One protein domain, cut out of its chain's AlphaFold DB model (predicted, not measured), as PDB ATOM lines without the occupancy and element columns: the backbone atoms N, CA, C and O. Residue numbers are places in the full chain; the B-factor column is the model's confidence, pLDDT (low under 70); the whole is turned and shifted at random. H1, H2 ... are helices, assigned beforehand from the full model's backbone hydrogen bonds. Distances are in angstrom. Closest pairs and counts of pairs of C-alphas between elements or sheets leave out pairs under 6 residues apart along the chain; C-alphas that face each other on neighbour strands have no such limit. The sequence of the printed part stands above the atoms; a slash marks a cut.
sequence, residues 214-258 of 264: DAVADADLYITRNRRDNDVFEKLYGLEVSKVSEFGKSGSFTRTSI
ATOM      1  N   ASP A 214     -20.131  -8.301  37.197       73.38
ATOM      2  CA  ASP A 214     -19.791  -8.197  38.598       73.38
ATOM      3  C   ASP A 214     -18.288  -7.928  38.679       73.38
ATOM      4  O   ASP A 214     -17.479  -8.849  38.602       73.38
ATOM      5  N   ALA A 215     -17.919  -6.649  38.770       80.31
ATOM      6  CA  ALA A 215     -16.523  -6.225  38.835       80.31
ATOM      7  C   ALA A 215     -15.755  -6.948  39.958       80.31
ATOM      8  O   ALA A 215     -14.559  -7.189  39.816       80.31
ATOM      9  N   VAL A 216     -16.439  -7.345  41.041       81.25
ATOM     10  CA  VAL A 216     -15.850  -8.135  42.131       81.25
ATOM     11  C   VAL A 216     -15.548  -9.558  41.665       81.25
ATOM     12  O   VAL A 216     -14.434 -10.039  41.871       81.25
ATOM     13  N   ALA A 217     -16.498 -10.218  40.999       80.25
ATOM     14  CA  ALA A 217     -16.279 -11.551  40.433       80.25
ATOM     15  C   ALA A 217     -15.187 -11.547  39.349       80.25
ATOM     16  O   ALA A 217     -14.372 -12.467  39.281       80.25
ATOM     17  N   ASP A 218     -15.133 -10.498  38.529       82.56
ATOM     18  CA  ASP A 218     -14.099 -10.351  37.510       82.56
ATOM     19  C   ASP A 218     -12.725 -10.059  38.130       82.56
ATOM     20  O   ASP A 218     -11.734 -10.607  37.654       82.56
ATOM     21  N   ALA A 219     -12.644  -9.264  39.205       87.25
ATOM     22  CA  ALA A 219     -11.398  -9.023  39.939       87.25
ATOM     23  C   ALA A 219     -10.840 -10.320  40.548       87.25
ATOM     24  O   ALA A 219      -9.623 -10.528  40.561       87.25
ATOM     25  N   ASP A 220     -11.716 -11.233  40.980       86.44
ATOM     26  CA  ASP A 220     -11.316 -12.548  41.484       86.44
ATOM     27  C   ASP A 220     -10.549 -13.360  40.427       86.44
ATOM     28  O   ASP A 220      -9.562 -14.013  40.751       86.44
ATOM     29  N   LEU A 221     -10.894 -13.246  39.138       86.69
ATOM     30  CA  LEU A 221     -10.156 -13.927  38.064       86.69
ATOM     31  C   LEU A 221      -8.684 -13.492  37.978       86.69
ATOM     32  O   LEU A 221      -7.825 -14.294  37.605       86.69
ATOM     33  N   TYR A 222      -8.380 -12.242  38.319       89.56
ATOM     34  CA  TYR A 222      -7.007 -11.731  38.343       89.56
ATOM     35  C   TYR A 222      -6.272 -12.171  39.610       89.56
ATOM     36  O   TYR A 222      -5.113 -12.577  39.536       89.56
ATOM     37  N   ILE A 223      -6.958 -12.174  40.755       87.25
ATOM     38  CA  ILE A 223      -6.358 -12.491  42.056       87.25
ATOM     39  C   ILE A 223      -6.181 -13.999  42.251       87.25
ATOM     40  O   ILE A 223      -5.084 -14.455  42.567       87.25
ATOM     41  N   THR A 224      -7.241 -14.789  42.070       87.38
ATOM     42  CA  THR A 224      -7.237 -16.228  42.375       87.38
ATOM     43  C   THR A 224      -6.833 -17.076  41.180       87.38
ATOM     44  O   THR A 224      -6.206 -18.122  41.352       87.38
ATOM     45  N   ARG A 225      -7.155 -16.637  39.957       82.62
ATOM     46  CA  ARG A 225      -6.891 -17.412  38.731       82.62
ATOM     47  C   ARG A 225      -5.695 -16.922  37.916       82.62
ATOM     48  O   ARG A 225      -5.488 -17.419  36.810       82.62
ATOM     49  N   ASN A 226      -4.879 -16.020  38.476       88.56
ATOM     50  CA  ASN A 226      -3.597 -15.562  37.918       88.56
ATOM     51  C   ASN A 226      -3.711 -15.055  36.466       88.56
ATOM     52  O   ASN A 226      -2.815 -15.246  35.639       88.56
ATOM     53  N   ARG A 227      -4.832 -14.410  36.139       89.88
ATOM     54  CA  ARG A 227      -4.962 -13.637  34.907       89.88
ATOM     55  C   ARG A 227      -4.084 -12.376  35.022       89.88
ATOM     56  O   ARG A 227      -4.047 -11.763  36.082       89.88
ATOM     57  N   ARG A 228      -3.323 -12.022  33.975       91.25
ATOM     58  CA  ARG A 228      -2.227 -11.019  34.055       91.25
ATOM     59  C   ARG A 228      -2.422  -9.756  33.212       91.25
ATOM     60  O   ARG A 228      -1.636  -8.822  33.333       91.25
ATOM     61  N   ASP A 229      -3.448  -9.705  32.377       92.94
ATOM     62  CA  ASP A 229      -3.807  -8.570  31.518       92.94
ATOM     63  C   ASP A 229      -4.601  -7.496  32.289       92.94
ATOM     64  O   ASP A 229      -5.729  -7.162  31.936       92.94
ATOM     65  N   ASN A 230      -4.032  -6.981  33.388       90.50
ATOM     66  CA  ASN A 230      -4.693  -6.012  34.282       90.50
ATOM     67  C   ASN A 230      -5.159  -4.735  33.558       90.50
ATOM     68  O   ASN A 230      -6.154  -4.131  33.958       90.50
ATOM     69  N   ASP A 231      -4.483  -4.345  32.475       91.19
ATOM     70  CA  ASP A 231      -4.844  -3.171  31.677       91.19
ATOM     71  C   ASP A 231      -6.221  -3.322  31.009       91.19
ATOM     72  O   ASP A 231      -6.923  -2.333  30.803       91.19
ATOM     73  N   VAL A 232      -6.642  -4.555  30.703       86.50
ATOM     74  CA  VAL A 232      -7.982  -4.847  30.176       86.50
ATOM     75  C   VAL A 232      -9.042  -4.581  31.240       86.50
ATOM     76  O   VAL A 232     -10.088  -4.014  30.924       86.50
ATOM     77  N   PHE A 233      -8.781  -4.963  32.493       85.56
ATOM     78  CA  PHE A 233      -9.693  -4.713  33.609       85.56
ATOM     79  C   PHE A 233      -9.835  -3.215  33.889       85.56
ATOM     80  O   PHE A 233     -10.955  -2.713  33.977       85.56
ATOM     81  N   GLU A 234      -8.716  -2.493  33.959       86.75
ATOM     82  CA  GLU A 234      -8.710  -1.052  34.222       86.75
ATOM     83  C   GLU A 234      -9.403  -0.270  33.099       86.75
ATOM     84  O   GLU A 234     -10.222   0.602  33.375       86.75
ATOM     85  N   LYS A 235      -9.185  -0.638  31.830       83.25
ATOM     86  CA  LYS A 235      -9.923  -0.052  30.697       83.25
ATOM     87  C   LYS A 235     -11.421  -0.357  30.738       83.25
ATOM     88  O   LYS A 235     -12.212   0.453  30.266       83.25
ATOM     89  N   LEU A 236     -11.813  -1.529  31.242       77.75
ATOM     90  CA  LEU A 236     -13.212  -1.954  31.280       77.75
ATOM     91  C   LEU A 236     -13.995  -1.293  32.423       77.75
ATOM     92  O   LEU A 236     -15.151  -0.922  32.224       77.75
ATOM     93  N   TYR A 237     -13.380  -1.160  33.601       80.62
ATOM     94  CA  TYR A 237     -14.048  -0.720  34.831       80.62
ATOM     95  C   TYR A 237     -13.609   0.662  35.340       80.62
ATOM     96  O   TYR A 237     -14.265   1.212  36.221       80.62
ATOM     97  N   GLY A 238     -12.517   1.228  34.819       86.38
ATOM     98  CA  GLY A 238     -11.937   2.493  35.289       86.38
ATOM     99  C   GLY A 238     -11.315   2.416  36.688       86.38
ATOM    100  O   GLY A 238     -11.078   3.448  37.311       86.38
ATOM    101  N   LEU A 239     -11.100   1.205  37.215       87.50
ATOM    102  CA  LEU A 239     -10.592   0.946  38.561       87.50
ATOM    103  C   LEU A 239      -9.530  -0.157  38.537       87.50
ATOM    104  O   LEU A 239      -9.592  -1.086  37.734       87.50
ATOM    105  N   GLU A 240      -8.592  -0.077  39.478       91.06
ATOM    106  CA  GLU A 240      -7.578  -1.106  39.708       91.06
ATOM    107  C   GLU A 240      -8.192  -2.355  40.372       91.06
ATOM    108  O   GLU A 240      -9.043  -2.247  41.261       91.06
ATOM    109  N   VAL A 241      -7.729  -3.547  39.977       90.31
ATOM    110  CA  VAL A 241      -8.203  -4.856  40.478       90.31
ATOM    111  C   VAL A 241      -8.166  -4.945  42.011       90.31
ATOM    112  O   VAL A 241      -9.113  -5.428  42.635       90.31
ATOM    113  N   SER A 242      -7.080  -4.462  42.620       89.19
ATOM    114  CA  SER A 242      -6.847  -4.459  44.071       89.19
ATOM    115  C   SER A 242      -7.955  -3.708  44.820       89.19
ATOM    116  O   SER A 242      -8.570  -4.264  45.730       89.19
ATOM    117  N   LYS A 243      -8.296  -2.499  44.357       88.06
ATOM    118  CA  LYS A 243      -9.360  -1.660  44.931       88.06
ATOM    119  C   LYS A 243     -10.730  -2.327  44.838       88.06
ATOM    120  O   LYS A 243     -11.491  -2.315  45.800       88.06
ATOM    121  N   VAL A 244     -11.047  -2.944  43.698       85.00
ATOM    122  CA  VAL A 244     -12.337  -3.631  43.507       85.00
ATOM    123  C   VAL A 244     -12.478  -4.848  44.428       85.00
ATOM    124  O   VAL A 244     -13.548  -5.069  44.999       85.00
ATOM    125  N   SER A 245     -11.400  -5.604  44.645       83.06
ATOM    126  CA  SER A 245     -11.404  -6.741  45.575       83.06
ATOM    127  C   SER A 245     -11.603  -6.321  47.032       83.06
ATOM    128  O   SER A 245     -12.311  -7.000  47.781       83.06
ATOM    129  N   GLU A 246     -11.025  -5.192  47.442       82.56
ATOM    130  CA  GLU A 246     -11.239  -4.631  48.779       82.56
ATOM    131  C   GLU A 246     -12.703  -4.237  49.005       82.56
ATOM    132  O   GLU A 246     -13.270  -4.572  50.048       82.56
ATOM    133  N   PHE A 247     -13.355  -3.634  48.005       76.31
ATOM    134  CA  PHE A 247     -14.784  -3.320  48.088       76.31
ATOM    135  C   PHE A 247     -15.646  -4.578  48.274       76.31
ATOM    136  O   PHE A 247     -16.547  -4.576  49.115       76.31
ATOM    137  N   GLY A 248     -15.334  -5.675  47.576       66.88
ATOM    138  CA  GLY A 248     -16.060  -6.945  47.695       66.88
ATOM    139  C   GLY A 248     -15.964  -7.615  49.073       66.88
ATOM    140  O   GLY A 248     -16.915  -8.259  49.515       66.88
ATOM    141  N   LYS A 249     -14.849  -7.436  49.793       63.66
ATOM    142  CA  LYS A 249     -14.627  -8.034  51.128       63.66
ATOM    143  C   LYS A 249     -15.411  -7.349  52.248       63.66
ATOM    144  O   LYS A 249     -15.624  -7.949  53.296       63.66
ATOM    145  N   SER A 250     -15.854  -6.110  52.035       57.12
ATOM    146  CA  SER A 250     -16.513  -5.295  53.064       57.12
ATOM    147  C   SER A 250     -17.998  -5.622  53.299       57.12
ATOM    148  O   SER A 250     -18.642  -4.982  54.126       57.12
ATOM    149  N   GLY A 251     -18.568  -6.615  52.603       48.25
ATOM    150  CA  GLY A 251     -19.911  -7.162  52.865       48.25
ATOM    151  C   GLY A 251     -21.101  -6.219  52.616       48.25
ATOM    152  O   GLY A 251     -22.239  -6.678  52.635       48.25
ATOM    153  N   SER A 252     -20.869  -4.928  52.349       43.94
ATOM    154  CA  SER A 252     -21.917  -3.895  52.328       43.94
ATOM    155  C   SER A 252     -22.326  -3.397  50.933       43.94
ATOM    156  O   SER A 252     -23.239  -2.580  50.840       43.94
ATOM    157  N   PHE A 253     -21.706  -3.857  49.845       45.34
ATOM    158  CA  PHE A 253     -22.039  -3.387  48.493       45.34
ATOM    159  C   PHE A 253     -22.269  -4.549  47.528       45.34
ATOM    160  O   PHE A 253     -21.403  -4.932  46.747       45.34
ATOM    161  N   THR A 254     -23.480  -5.104  47.544       41.88
ATOM    162  CA  THR A 254     -23.988  -5.856  46.395       41.88
ATOM    163  C   THR A 254     -24.480  -4.859  45.343       41.88
ATOM    164  O   THR A 254     -25.449  -4.136  45.555       41.88
ATOM    165  N   ARG A 255     -23.802  -4.863  44.186       44.53
ATOM    166  CA  ARG A 255     -24.029  -4.049  42.974       44.53
ATOM    167  C   ARG A 255     -23.580  -2.588  43.035       44.53
ATOM    168  O   ARG A 255     -24.391  -1.667  42.992       44.53
ATOM    169  N   THR A 256     -22.277  -2.374  42.899       42.81
ATOM    170  CA  THR A 256     -21.776  -1.141  42.279       42.81
ATOM    171  C   THR A 256     -21.843  -1.307  40.759       42.81
ATOM    172  O   THR A 256     -20.872  -1.670  40.106       42.81
ATOM    173  N   SER A 257     -23.021  -1.096  40.168       42.00
ATOM    174  CA  SER A 257     -23.122  -0.883  38.722       42.00
ATOM    175  C   SER A 257     -22.551   0.500  38.411       42.00
ATOM    176  O   SER A 257     -23.269   1.498  38.476       42.00
ATOM    177  N   ILE A 258     -21.248   0.569  38.140       44.53
ATOM    178  CA  ILE A 258     -20.584   1.808  37.735       44.53
ATOM    179  C   ILE A 258     -20.989   2.106  36.288       44.53
ATOM    180  O   ILE A 258     -20.606   1.414  35.347       44.53
TER     181      ILE A 258
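AT A GLANCE: This is residues 214 to 258 of the 264 residues of an uncharacterized protein of Rasamsonia emersonii CBS 393.64 (UniProt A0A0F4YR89). Two short helices, H1 and H2, form a loose helical hairpin, and a third, H3, packs on H1 at a steep angle. After H3, a tail with no named element, residues 250 to 258, folds back and ends 10.1 A from the first printed residue, C-alpha to C-alpha. The printed part has 45 residues, with three named helices in the order H1, H2, H3 and no named strand; the class is all helix. The whole is compact, with a radius of gyration of the C-alphas of 9.9 A and spans of 28 by 21 by 14 A.

HOW THE PARTS SIT: H1, residues 215 to 223, and H2, residues 230 to 237, form a helical hairpin and run opposite ways at a shallow tilt of 2 degrees. They only just touch, with 3 pairs of C-alphas within 8 A; the closest C-alphas, of Ala 215 and Tyr 237, are 7.2 A apart. H3, residues 241 to 249, touches H1 with 11 such pairs, the closest being the C-alphas of Ala 219 and Val 241 at 5.3 A. H1 and H3 run opposite ways at a steep tilt of 62 degrees. H2 and H3 only just touch, with 3 pairs; their closest C-alphas, of Phe 233 and Val 241, are 7.0 A apart. They run the same way at a steep tilt of 60 degrees. Helix packing is mostly crossed, but only just: 1 of the 3 touching pairs is at a shallow tilt. Each O i to N i+4 pair is within hydrogen-bond range in H2 and H3, against 3 of 5 in H1.

IN THESE COORDINATES: H1 begins at C-alpha 215 (-16.523, -6.225, 38.835) and is 12.4 A long from first to last C-alpha. H2 begins at C-alpha 230 (-4.693, -6.012, 34.282) and is 10.8 A long. H3 is 12.8 A long and ends at C-alpha 249 (-14.627, -8.034, 51.128).

THE WHOLE: The C-alphas farthest apart, of Asp 229 and Ser 252, are 28.0 A apart. The printed part has no cut; H1 to H2 is a short link and H2 to H3 a tight one. Mean pLDDT of the printed part is 76.7, and residues 248 to 258 are under 70.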